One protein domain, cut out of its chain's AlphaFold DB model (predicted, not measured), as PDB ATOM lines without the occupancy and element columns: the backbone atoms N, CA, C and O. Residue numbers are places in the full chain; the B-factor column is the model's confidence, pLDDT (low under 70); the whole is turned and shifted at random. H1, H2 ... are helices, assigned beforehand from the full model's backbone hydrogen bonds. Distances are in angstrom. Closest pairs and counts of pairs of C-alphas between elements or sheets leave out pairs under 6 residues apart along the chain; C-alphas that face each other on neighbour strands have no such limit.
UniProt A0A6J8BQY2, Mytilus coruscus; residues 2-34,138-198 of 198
ATOM      1  N   ILE A   2     124.846 234.251 203.395       55.41
ATOM      2  CA  ILE A   2     124.035 234.142 204.615       55.41
ATOM      3  C   ILE A   2     124.325 232.768 205.210       55.41
ATOM      4  O   ILE A   2     124.563 231.825 204.471       55.41
ATOM      5  N   LEU A   3     124.459 232.665 206.520       64.31
ATOM      6  CA  LEU A   3     124.602 231.382 207.199       64.31
ATOM      7  C   LEU A   3     123.413 231.287 208.130       64.31
ATOM      8  O   LEU A   3     123.258 232.150 208.985       64.31
ATOM      9  N   ASP A   4     122.566 230.291 207.931       77.94
ATOM     10  CA  ASP A   4     121.388 230.051 208.749       77.94
ATOM     11  C   ASP A   4     121.341 228.574 209.122       77.94
ATOM     12  O   ASP A   4     121.842 227.717 208.393       77.94
ATOM     13  N   VAL A   5     120.753 228.285 210.278       84.75
ATOM     14  CA  VAL A   5     120.576 226.925 210.785       84.75
ATOM     15  C   VAL A   5     119.125 226.771 211.195       84.75
ATOM     16  O   VAL A   5     118.537 227.701 211.746       84.75
ATOM     17  N   GLY A   6     118.546 225.607 210.932       87.00
ATOM     18  CA  GLY A   6     117.181 225.293 211.310       87.00
ATOM     19  C   GLY A   6     116.968 223.805 211.528       87.00
ATOM     20  O   GLY A   6     117.877 223.000 211.331       87.00
ATOM     21  N   SER A   7     115.767 223.463 211.975       88.06
ATOM     22  CA  SER A   7     115.311 222.081 212.143       88.06
ATOM     23  C   SER A   7     113.797 221.995 212.000       88.06
ATOM     24  O   SER A   7     113.085 222.971 212.253       88.06
ATOM     25  N   SER A   8     113.271 220.811 211.693       86.88
ATOM     26  CA  SER A   8     111.824 220.548 211.716       86.88
ATOM     27  C   SER A   8     111.182 220.734 213.093       86.88
ATOM     28  O   SER A   8     109.963 220.831 213.189       86.88
ATOM     29  N   GLN A   9     111.974 220.829 214.167       85.06
ATOM     30  CA  GLN A   9     111.473 221.084 215.518       85.06
ATOM     31  C   GLN A   9     111.263 222.574 215.808       85.06
ATOM     32  O   GLN A   9     110.403 222.926 216.611       85.06
ATOM     33  N   GLN A  10     112.063 223.456 215.197       84.75
ATOM     34  CA  GLN A  10     112.124 224.875 215.575       84.75
ATOM     35  C   GLN A  10     111.999 225.848 214.393       84.75
ATOM     36  O   GLN A  10     111.879 227.050 214.612       84.75
ATOM     37  N   GLY A  11     112.006 225.361 213.150       88.19
ATOM     38  CA  GLY A  11     112.213 226.206 211.977       88.19
ATOM     39  C   GLY A  11     113.628 226.774 211.988       88.19
ATOM     40  O   GLY A  11     114.563 226.104 212.429       88.19
ATOM     41  N   LEU A  12     113.799 228.016 211.536       88.25
ATOM     42  CA  LEU A  12     115.075 228.722 211.685       88.25
ATOM     43  C   LEU A  12     115.410 228.987 213.163       88.25
ATOM     44  O   LEU A  12     114.630 229.595 213.898       88.25
ATOM     45  N   ILE A  13     116.615 228.601 213.590       85.44
ATOM     46  CA  ILE A  13     117.109 228.844 214.948       85.44
ATOM     47  C   ILE A  13     117.459 230.328 215.095       85.44
ATOM     48  O   ILE A  13     118.377 230.862 214.460       85.44
ATOM     49  N   SER A  14     116.724 231.009 215.974       82.81
ATOM     50  CA  SER A  14     116.853 232.453 216.166       82.81
ATOM     51  C   SER A  14     118.268 232.871 216.585       82.81
ATOM     52  O   SER A  14     118.885 232.330 217.509       82.81
ATOM     53  N   GLY A  15     118.800 233.879 215.893       79.31
ATOM     54  CA  GLY A  15     120.126 234.445 216.134       79.31
ATOM     55  C   GLY A  15     121.301 233.530 215.766       79.31
ATOM     56  O   GLY A  15     122.404 233.786 216.240       79.31
ATOM     57  N   CYS A  16     121.080 232.451 215.010       79.31
ATOM     58  CA  CYS A  16     122.147 231.739 214.292       79.31
ATOM     59  C   CYS A  16     122.405 232.344 212.903       79.31
ATOM     60  O   CYS A  16     123.465 232.118 212.329       79.31
ATOM     61  N   GLY A  17     121.453 233.137 212.403       74.44
ATOM     62  CA  GLY A  17     121.534 233.815 211.119       74.44
ATOM     63  C   GLY A  17     122.627 234.873 211.043       74.44
ATOM     64  O   GLY A  17     122.687 235.770 211.885       74.44
ATOM     65  N   LEU A  18     123.447 234.819 209.998       67.75
ATOM     66  CA  LEU A  18     124.439 235.844 209.673       67.75
ATOM     67  C   LEU A  18     124.253 236.299 208.243       67.75
ATOM     68  O   LEU A  18     124.273 235.457 207.364       67.75
ATOM     69  N   ILE A  19     124.144 237.604 208.002       65.62
ATOM     70  CA  ILE A  19     124.146 238.184 206.656       65.62
ATOM     71  C   ILE A  19     125.483 238.896 206.448       65.62
ATOM     72  O   ILE A  19     125.748 239.931 207.053       65.62
ATOM     73  N   PHE A  20     126.318 238.340 205.578       63.06
ATOM     74  CA  PHE A  20     127.554 238.947 205.097       63.06
ATOM     75  C   PHE A  20     127.286 239.706 203.798       63.06
ATOM     76  O   PHE A  20     126.792 239.137 202.814       63.06
ATOM     77  N   GLU A  21     127.621 240.989 203.800       58.56
ATOM     78  CA  GLU A  21     127.623 241.835 202.616       58.56
ATOM     79  C   GLU A  21     128.957 241.704 201.885       58.56
ATOM     80  O   GLU A  21     129.974 242.063 202.459       58.56
ATOM     81  N   SER A  22     128.927 241.313 200.605       57.34
ATOM     82  CA  SER A  22     130.133 241.350 199.771       57.34
ATOM     83  C   SER A  22     130.633 242.781 199.626       57.34
ATOM     84  O   SER A  22     129.943 243.629 199.053       57.34
ATOM     85  N   LYS A  23     131.848 243.049 200.106       56.00
ATOM     86  CA  LYS A  23     132.501 244.355 199.947       56.00
ATOM     87  C   LYS A  23     133.104 244.581 198.554       56.00
ATOM     88  O   LYS A  23     133.577 245.684 198.284       56.00
ATOM     89  N   THR A  24     133.071 243.595 197.655       48.88
ATOM     90  CA  THR A  24     133.665 243.687 196.311       48.88
ATOM     91  C   THR A  24     132.709 243.233 195.200       48.88
ATOM     92  O   THR A  24     131.912 242.311 195.362       48.88
ATOM     93  N   ASN A  25     132.830 243.865 194.023       50.62
ATOM     94  CA  ASN A  25     132.212 243.437 192.754       50.62
ATOM     95  C   ASN A  25     132.899 242.189 192.145       50.62
ATOM     96  O   ASN A  25     132.684 241.878 190.975       50.62
ATOM     97  N   SER A  26     133.765 241.499 192.893       41.66
ATOM     98  CA  SER A  26     134.401 240.254 192.461       41.66
ATOM     99  C   SER A  26     133.537 239.071 192.887       41.66
ATOM    100  O   SER A  26     132.981 239.061 193.980       41.66
ATOM    101  N   SER A  27     133.422 238.056 192.031       45.03
ATOM    102  CA  SER A  27     132.623 236.848 192.279       45.03
ATOM    103  C   SER A  27     133.208 235.921 193.356       45.03
ATOM    104  O   SER A  27     132.920 234.727 193.343       45.03
ATOM    105  N   ASP A  28     134.054 236.442 194.245       43.16
ATOM    106  CA  ASP A  28     134.888 235.663 195.152       43.16
ATOM    107  C   ASP A  28     134.532 236.005 196.604       43.16
ATOM    108  O   ASP A  28     135.163 236.813 197.280       43.16
ATOM    109  N   TYR A  29     133.431 235.408 197.062       44.62
ATOM    110  CA  TYR A  29     132.868 235.549 198.411       44.62
ATOM    111  C   TYR A  29     133.711 234.848 199.499       44.62
ATOM    112  O   TYR A  29     133.281 234.759 200.651       44.62
ATOM    113  N   HIS A  30     134.879 234.305 199.145       47.91
ATOM    114  CA  HIS A  30     135.684 233.430 199.995       47.91
ATOM    115  C   HIS A  30     136.552 234.160 201.038       47.91
ATOM    116  O   HIS A  30     136.985 233.516 201.991       47.91
ATOM    117  N   ASP A  31     136.747 235.478 200.932       44.94
ATOM    118  CA  ASP A  31     137.618 236.222 201.861       44.94
ATOM    119  C   ASP A  31     136.937 236.622 203.185       44.94
ATOM    120  O   ASP A  31     137.615 236.823 204.194       44.94
ATOM    121  N   GLU A  32     135.602 236.721 203.231       53.62
ATOM    122  CA  GLU A  32     134.885 237.204 204.428       53.62
ATOM    123  C   GLU A  32     134.521 236.096 205.432       53.62
ATOM    124  O   GLU A  32     134.331 236.382 206.613       53.62
ATOM    125  N   MET A  33     134.465 234.829 205.000       62.91
ATOM    126  CA  MET A  33     134.238 233.674 205.877       62.91
ATOM    127  C   MET A  33     135.426 232.724 205.805       62.91
ATOM    128  O   MET A  33     135.510 231.850 204.943       62.91
ATOM    129  N   ASN A  34     136.354 232.913 206.737       75.81
ATOM    130  CA  ASN A  34     137.494 232.025 206.910       75.81
ATOM    131  C   ASN A  34     137.210 230.952 207.974       75.81
ATOM    132  O   ASN A  34     136.179 230.950 208.656       75.81
ATOM    133  N   GLU A 138     122.682 219.580 196.923       75.81
ATOM    134  CA  GLU A 138     121.225 219.448 196.845       75.81
ATOM    135  C   GLU A 138     120.646 218.605 197.986       75.81
ATOM    136  O   GLU A 138     119.527 218.854 198.424       75.81
ATOM    137  N   LEU A 139     121.448 217.688 198.541       82.44
ATOM    138  CA  LEU A 139     121.084 216.878 199.702       82.44
ATOM    139  C   LEU A 139     121.199 217.637 201.034       82.44
ATOM    140  O   LEU A 139     121.069 217.043 202.103       82.44
ATOM    141  N   ASN A 140     121.477 218.942 201.009       85.56
ATOM    142  CA  ASN A 140     121.417 219.795 202.187       85.56
ATOM    143  C   ASN A 140     120.104 220.604 202.173       85.56
ATOM    144  O   ASN A 140     119.934 221.463 201.301       85.56
ATOM    145  N   PRO A 141     119.198 220.424 203.159       85.62
ATOM    146  CA  PRO A 141     117.927 221.154 203.221       85.62
ATOM    147  C   PRO A 141     118.072 222.681 203.174       85.62
ATOM    148  O   PRO A 141     117.148 223.383 202.753       85.62
ATOM    149  N   ILE A 142     119.237 223.220 203.554       84.75
ATOM    150  CA  ILE A 142     119.490 224.659 203.478       84.75
ATOM    151  C   ILE A 142     119.430 225.191 202.036       84.75
ATOM    152  O   ILE A 142     118.990 226.318 201.829       84.75
ATOM    153  N   GLU A 143     119.778 224.402 201.014       84.88
ATOM    154  CA  GLU A 143     119.699 224.840 199.610       84.88
ATOM    155  C   GLU A 143     118.253 225.112 199.176       84.88
ATOM    156  O   GLU A 143     117.958 226.062 198.439       84.88
ATOM    157  N   MET A 144     117.307 224.343 199.711       87.38
ATOM    158  CA  MET A 144     115.885 224.592 199.506       87.38
ATOM    159  C   MET A 144     115.404 225.854 200.213       87.38
ATOM    160  O   MET A 144     114.658 226.647 199.627       87.38
ATOM    161  N   VAL A 145     115.851 226.056 201.454       88.81
ATOM    162  CA  VAL A 145     115.605 227.285 202.216       88.81
ATOM    163  C   VAL A 145     116.086 228.487 201.408       88.81
ATOM    164  O   VAL A 145     115.353 229.458 201.220       88.81
ATOM    165  N   TRP A 146     117.277 228.394 200.826       87.06
ATOM    166  CA  TRP A 146     117.839 229.439 199.989       87.06
ATOM    167  C   TRP A 146     117.047 229.725 198.729       87.06
ATOM    168  O   TRP A 146     116.825 230.891 198.398       87.06
ATOM    169  N   SER A 147     116.615 228.679 198.031       88.06
ATOM    170  CA  SER A 147     115.745 228.805 196.864       88.06
ATOM    171  C   SER A 147     114.448 229.537 197.222       88.06
ATOM    172  O   SER A 147     114.052 230.484 196.534       88.06
ATOM    173  N   TYR A 148     113.839 229.189 198.362       90.69
ATOM    174  CA  TYR A 148     112.642 229.856 198.870       90.69
ATOM    175  C   TYR A 148     112.885 231.343 199.166       90.69
ATOM    176  O   TYR A 148     112.143 232.196 198.674       90.69
ATOM    177  N   LEU A 149     113.941 231.664 199.920       89.62
ATOM    178  CA  LEU A 149     114.280 233.036 200.306       89.62
ATOM    179  C   LEU A 149     114.570 233.908 199.075       89.62
ATOM    180  O   LEU A 149     113.986 234.982 198.919       89.62
ATOM    181  N   LYS A 150     115.410 233.420 198.152       86.62
ATOM    182  CA  LYS A 150     115.731 234.112 196.892       86.62
ATOM    183  C   LYS A 150     114.475 234.334 196.047       86.62
ATOM    184  O   LYS A 150     114.264 235.436 195.545       86.62
ATOM    185  N   GLY A 151     113.614 233.322 195.930       89.94
ATOM    186  CA  GLY A 151     112.354 233.413 195.192       89.94
ATOM    187  C   GLY A 151     111.328 234.356 195.831       89.94
ATOM    188  O   GLY A 151     110.523 234.964 195.123       89.94
ATOM    189  N   TYR A 152     111.332 234.507 197.157       91.62
ATOM    190  CA  TYR A 152     110.502 235.499 197.843       91.62
ATOM    191  C   TYR A 152     110.967 236.916 197.521       91.62
ATOM    192  O   TYR A 152     110.169 237.722 197.039       91.62
ATOM    193  N   VAL A 153     112.263 237.187 197.709       88.75
ATOM    194  CA  VAL A 153     112.863 238.494 197.421       88.75
ATOM    195  C   VAL A 153     112.656 238.864 195.953       88.75
ATOM    196  O   VAL A 153     112.189 239.961 195.675       88.75
ATOM    197  N   ALA A 154     112.908 237.954 195.009       87.56
ATOM    198  CA  ALA A 154     112.759 238.234 193.579       87.56
ATOM    199  C   ALA A 154     111.329 238.636 193.168       87.56
ATOM    200  O   ALA A 154     111.164 239.448 192.266       87.56
ATOM    201  N   ARG A 155     110.296 238.090 193.827       89.94
ATOM    202  CA  ARG A 155     108.887 238.397 193.516       89.94
ATOM    203  C   ARG A 155     108.389 239.701 194.132       89.94
ATOM    204  O   ARG A 155     107.493 240.320 193.571       89.94
ATOM    205  N   HIS A 156     108.942 240.092 195.277       86.75
ATOM    206  CA  HIS A 156     108.468 241.248 196.048       86.75
ATOM    207  C   HIS A 156     109.394 242.465 195.943       86.75
ATOM    208  O   HIS A 156     109.029 243.559 196.368       86.75
ATOM    209  N   ASN A 157     110.586 242.300 195.370       84.00
ATOM    210  CA  ASN A 157     111.520 243.391 195.155       84.00
ATOM    211  C   ASN A 157     111.083 244.249 193.960       84.00
ATOM    212  O   ASN A 157     111.253 243.860 192.807       84.00
ATOM    213  N   SER A 158     110.545 245.431 194.252       76.31
ATOM    214  CA  SER A 158     110.118 246.422 193.258       76.31
ATOM    215  C   SER A 158     111.080 247.606 193.114       76.31
ATOM    216  O   SER A 158     111.041 248.299 192.100       76.31
ATOM    217  N   SER A 159     111.951 247.848 194.100       70.75
ATOM    218  CA  SER A 159     112.817 249.035 194.164       70.75
ATOM    219  C   SER A 159     114.275 248.770 193.775       70.75
ATOM    220  O   SER A 159     115.031 249.719 193.573       70.75
ATOM    221  N   CYS A 160     114.699 247.498 193.717       67.06
ATOM    222  CA  CYS A 160     116.100 247.075 193.581       67.06
ATOM    223  C   CYS A 160     117.056 247.701 194.619       67.06
ATOM    224  O   CYS A 160     118.277 247.631 194.467       67.06
ATOM    225  N   MET A 161     116.527 248.294 195.694       74.56
ATOM    226  CA  MET A 161     117.328 248.922 196.733       74.56
ATOM    227  C   MET A 161     117.750 247.903 197.785       74.56
ATOM    228  O   MET A 161     116.955 247.120 198.299       74.56
ATOM    229  N   LYS A 162     119.014 247.981 198.201       72.69
ATOM    230  CA  LYS A 162     119.600 247.064 199.187       72.69
ATOM    231  C   LYS A 162     118.845 247.012 200.523       72.69
ATOM    232  O   LYS A 162     118.720 245.942 201.110       72.69
ATOM    233  N   LYS A 163     118.340 248.151 201.012       76.62
ATOM    234  CA  LYS A 163     117.563 248.204 202.265       76.62
ATOM    235  C   LYS A 163     116.279 247.378 202.170       76.62
ATOM    236  O   LYS A 163     115.936 246.680 203.119       76.62
ATOM    237  N   ASP A 164     115.629 247.416 201.012       81.44
ATOM    238  CA  ASP A 164     114.400 246.666 200.769       81.44
ATOM    239  C   ASP A 164     114.698 245.178 200.595       81.44
ATOM    240  O   ASP A 164     113.961 244.352 201.119       81.44
ATOM    241  N   ILE A 165     115.834 244.823 199.983       82.44
ATOM    242  CA  ILE A 165     116.303 243.431 199.910       82.44
ATOM    243  C   ILE A 165     116.490 242.837 201.311       82.44
ATOM    244  O   ILE A 165     115.999 241.741 201.564       82.44
ATOM    245  N   ILE A 166     117.158 243.546 202.229       82.62
ATOM    246  CA  ILE A 166     117.362 243.058 203.607       82.62
ATOM    247  C   ILE A 166     116.016 242.886 204.315       82.62
ATOM    248  O   ILE A 166     115.777 241.850 204.929       82.62
ATOM    249  N   LYS A 167     115.112 243.865 204.193       86.56
ATOM    250  CA  LYS A 167     113.782 243.791 204.807       86.56
ATOM    251  C   LYS A 167     112.971 242.605 204.278       86.56
ATOM    252  O   LYS A 167     112.421 241.852 205.073       86.56
ATOM    253  N   LEU A 168     112.931 242.424 202.958       89.00
ATOM    254  CA  LEU A 168     112.244 241.303 202.313       89.00
ATOM    255  C   LEU A 168     112.866 239.960 202.690       89.00
ATOM    256  O   LEU A 168     112.159 238.961 202.772       89.00
ATOM    257  N   PHE A 169     114.179 239.925 202.913       87.00
ATOM    258  CA  PHE A 169     114.860 238.722 203.362       87.00
ATOM    259  C   PHE A 169     114.449 238.348 204.789       87.00
ATOM    260  O   PHE A 169     114.032 237.217 205.010       87.00
ATOM    261  N   GLU A 170     114.492 239.291 205.734       86.50
ATOM    262  CA  GLU A 170     114.032 239.066 207.116       86.50
ATOM    263  C   GLU A 170     112.549 238.668 207.173       86.50
ATOM    264  O   GLU A 170     112.165 237.755 207.905       86.50
ATOM    265  N   GLU A 171     111.714 239.288 206.339       90.25
ATOM    266  CA  GLU A 171     110.311 238.903 206.179       90.25
ATOM    267  C   GLU A 171     110.182 237.460 205.667       90.25
ATOM    268  O   GLU A 171     109.470 236.653 206.263       90.25
ATOM    269  N   ALA A 172     110.936 237.084 204.632       90.62
ATOM    270  CA  ALA A 172     110.940 235.721 204.111       90.62
ATOM    271  C   ALA A 172     111.428 234.693 205.146       90.62
ATOM    272  O   ALA A 172     110.883 233.589 205.205       90.62
ATOM    273  N   LYS A 173     112.416 235.043 205.984       89.12
ATOM    274  CA  LYS A 173     112.873 234.189 207.093       89.12
ATOM    275  C   LYS A 173     111.757 233.922 208.094       89.12
ATOM    276  O   LYS A 173     111.627 232.792 208.552       89.12
ATOM    277  N   SER A 174     110.924 234.923 208.388       89.94
ATOM    278  CA  SER A 174     109.799 234.770 209.320       89.94
ATOM    279  C   SER A 174     108.753 233.746 208.859       89.94
ATOM    280  O   SER A 174     108.005 233.223 209.679       89.94
ATOM    281  N   HIS A 175     108.728 233.407 207.565       91.31
ATOM    282  CA  HIS A 175     107.850 232.372 207.013       91.31
ATOM    283  C   HIS A 175     108.401 230.946 207.152       91.31
ATOM    284  O   HIS A 175     107.690 229.992 206.819       91.31
ATOM    285  N   ILE A 176     109.664 230.781 207.561       90.56
ATOM    286  CA  ILE A 176     110.318 229.477 207.713       90.56
ATOM    287  C   ILE A 176     110.171 229.021 209.163       90.56
ATOM    288  O   ILE A 176     111.100 229.070 209.973       90.56
ATOM    289  N   ASP A 177     108.956 228.584 209.471       91.75
ATOM    290  CA  ASP A 177     108.622 227.890 210.705       91.75
ATOM    291  C   ASP A 177     109.013 226.401 210.648       91.75
ATOM    292  O   ASP A 177     109.549 225.897 209.655       91.75
ATOM    293  N   ALA A 178     108.753 225.696 211.748       91.38
ATOM    294  CA  ALA A 178     109.002 224.266 211.891       91.38
ATOM    295  C   ALA A 178     108.300 223.428 210.806       91.38
ATOM    296  O   ALA A 178     108.908 222.523 210.235       91.38
ATOM    297  N   GLU A 179     107.049 223.759 210.467       93.00
ATOM    298  CA  GLU A 179     106.276 223.022 209.462       93.00
ATOM    299  C   GLU A 179     106.880 223.185 208.062       93.00
ATOM    300  O   GLU A 179     107.013 222.220 207.304       93.00
ATOM    301  N   ARG A 180     107.268 224.409 207.696       92.50
ATOM    302  CA  ARG A 180     107.919 224.668 206.414       92.50
ATOM    303  C   ARG A 180     109.292 224.018 206.350       92.50
ATOM    304  O   ARG A 180     109.627 223.467 205.306       92.50
ATOM    305  N   TRP A 181     110.056 224.059 207.439       92.00
ATOM    306  CA  TRP A 181     111.351 223.393 207.500       92.00
ATOM    307  C   TRP A 181     111.220 221.878 207.328       92.00
ATOM    308  O   TRP A 181     111.938 221.298 206.518       92.00
ATOM    309  N   ALA A 182     110.248 221.250 207.994       92.25
ATOM    310  CA  ALA A 182     109.972 219.824 207.832       92.25
ATOM    311  C   ALA A 182     109.713 219.450 206.363       92.25
ATOM    312  O   ALA A 182     110.234 218.454 205.879       92.25
ATOM    313  N   LYS A 183     108.997 220.293 205.603       93.12
ATOM    314  CA  LYS A 183     108.791 220.070 204.158       93.12
ATOM    315  C   LYS A 183     110.093 220.090 203.351       93.12
ATOM    316  O   LYS A 183     110.154 219.436 202.310       93.12
ATOM    317  N   PHE A 184     111.100 220.852 203.780       91.12
ATOM    318  CA  PHE A 184     112.423 220.843 203.153       91.12
ATOM    319  C   PHE A 184     113.184 219.557 203.487       91.12
ATOM    320  O   PHE A 184     113.694 218.919 202.571       91.12
ATOM    321  N   GLU A 185     113.187 219.139 204.757       89.12
ATOM    322  CA  GLU A 185     113.790 217.868 205.191       89.12
ATOM    323  C   GLU A 185     113.176 216.672 204.450       89.12
ATOM    324  O   GLU A 185     113.897 215.944 203.778       89.12
ATOM    325  N   THR A 186     111.844 216.548 204.436       90.94
ATOM    326  CA  THR A 186     111.138 215.445 203.757       90.94
ATOM    327  C   THR A 186     111.457 215.363 202.267       90.94
ATOM    328  O   THR A 186     111.502 214.279 201.688       90.94
ATOM    329  N   ARG A 187     111.650 216.506 201.598       88.88
ATOM    330  CA  ARG A 187     112.000 216.482 200.176       88.88
ATOM    331  C   ARG A 187     113.416 215.961 199.964       88.88
ATOM    332  O   ARG A 187     113.605 215.165 199.050       88.88
ATOM    333  N   VAL A 188     114.368 216.402 200.781       87.56
ATOM    334  CA  VAL A 188     115.754 215.926 200.723       87.56
ATOM    335  C   VAL A 188     115.832 214.432 201.034       87.56
ATOM    336  O   VAL A 188     116.525 213.711 200.328       87.56
ATOM    337  N   GLU A 189     115.084 213.955 202.030       87.44
ATOM    338  CA  GLU A 189     114.989 212.524 202.355       87.44
ATOM    339  C   GLU A 189     114.495 211.710 201.154       87.44
ATOM    340  O   GLU A 189     115.131 210.730 200.775       87.44
ATOM    341  N   ARG A 190     113.430 212.163 200.483       88.75
ATOM    342  CA  ARG A 190     112.926 211.498 199.273       88.75
ATOM    343  C   ARG A 190     113.942 211.510 198.127       88.75
ATOM    344  O   ARG A 190     114.128 210.492 197.473       88.75
ATOM    345  N   GLU A 191     114.590 212.648 197.871       86.06
ATOM    346  CA  GLU A 191     115.623 212.756 196.827       86.06
ATOM    347  C   GLU A 191     116.820 211.832 197.131       86.06
ATOM    348  O   GLU A 191     117.407 211.255 196.215       86.06
ATOM    349  N   PHE A 192     117.150 211.634 198.411       84.94
ATOM    350  CA  PHE A 192     118.173 210.687 198.843       84.94
ATOM    351  C   PHE A 192     117.758 209.225 198.622       84.94
ATOM    352  O   PHE A 192     118.553 208.448 198.096       84.94
ATOM    353  N   GLU A 193     116.531 208.845 198.989       86.81
ATOM    354  CA  GLU A 193     115.995 207.491 198.776       86.81
ATOM    355  C   GLU A 193     115.958 207.125 197.285       86.81
ATOM    356  O   GLU A 193     116.487 206.086 196.890       86.81
ATOM    357  N   GLU A 194     115.441 208.020 196.437       86.12
ATOM    358  CA  GLU A 194     115.402 207.833 194.979       86.12
ATOM    359  C   GLU A 194     116.810 207.653 194.382       86.12
ATOM    360  O   GLU A 194     116.996 206.899 193.426       86.12
ATOM    361  N   ALA A 195     117.829 208.310 194.944       81.19
ATOM    362  CA  ALA A 195     119.212 208.165 194.497       81.19
ATOM    363  C   ALA A 195     119.869 206.836 194.924       81.19
ATOM    364  O   ALA A 195     120.869 206.451 194.325       81.19
ATOM    365  N   GLN A 196     119.352 206.146 195.948       75.19
ATOM    366  CA  GLN A 196     119.846 204.827 196.380       75.19
ATOM    367  C   GLN A 196     119.232 203.668 195.577       75.19
ATOM    368  O   GLN A 196     119.814 202.586 195.526       75.19
ATOM    369  N   GLU A 197     118.057 203.877 194.980       73.69
ATOM    370  CA  GLU A 197     117.333 202.861 194.201       73.69
ATOM    371  C   GLU A 197     117.779 202.766 192.728       73.69
ATOM    372  O   GLU A 197     117.404 201.814 192.039       73.69
ATOM    373  N   ASN A 198     118.589 203.721 192.254       53.28
ATOM    374  CA  ASN A 198     119.110 203.806 190.882       53.28
ATOM    375  C   ASN A 198     120.587 203.399 190.783       53.28
ATOM    376  O   ASN A 198     120.960 202.832 189.727       53.28
TER     377      ASN A 198
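This is residues 2 to 34 and 138 to 198 of the 198 residues of a protein of Mytilus coruscus (UniProt A0A6J8BQY2). Three helices make an open, elongated frame: H2 folds back across the later part of H1, while H3 crosses the first residues of H1 and runs on away from it. Before them comes a long stretch with no named element, in which residues 2 to 19 fold back on themselves beside the link from H2 to H3, and residues 20 to 34 loop outward. The printed part has 94 residues, with H1, H2 and H3 in that order and no named strand; its class is all helix. It is only just loose, close to compact, with a radius of gyration of the C-alphas of 15.2 A and spans of 44 by 27 by 25 A.

Residues 2 to 3 pair with residues 18 to 19, and residues 6 to 7 with residues 11 to 12, both antiparallel and too short to be named strands. H1, residues 141 to 156, touches H2, residues 162 to 174, with its residues 149 to 156 alone. Their closest C-alphas, of Val 153 and Leu 168, are 5.7 A apart, and they run opposite ways at a steep tilt of 52 degrees. H1 touches H3, residues 178 to 196, with residues 141 to 145 alone, and H3 touches H1 with residues 181 to 188 alone. Their closest C-alphas, of Pro 141 and Phe 184, are 5.5 A apart, and they run opposite ways at a steep tilt of 56 degrees. H2 and H3 are apart. In H1, H2 and H3, every O i to N i+4 pair is within hydrogen-bond range.

H1 begins at C-alpha 141 (117.927, 221.154, 203.221) and is 23.3 A long from first to last C-alpha. H2 measures 18.7 A and ends at C-alpha 174 (109.799, 234.770, 209.320). H3, the longest helix, measures 27.1 A and ends at C-alpha 196 (119.846, 204.827, 196.380).

The two C-alphas farthest apart, of Ser 159 and Glu 197, are 46.4 A apart. Residues 158 to 163 stand free, and so do residues 193 to 198, of which 193 to 196 belong to H3. Residues 35 to 137 are not printed, and C-alphas 34 and 138 are 22.9 A apart across the cut. The links H1 to H2 and H2 to H3 are tight. The mean pLDDT of the printed part is 79.0, with residues 2 to 3, 18 to 33, 160 and 198 under 70.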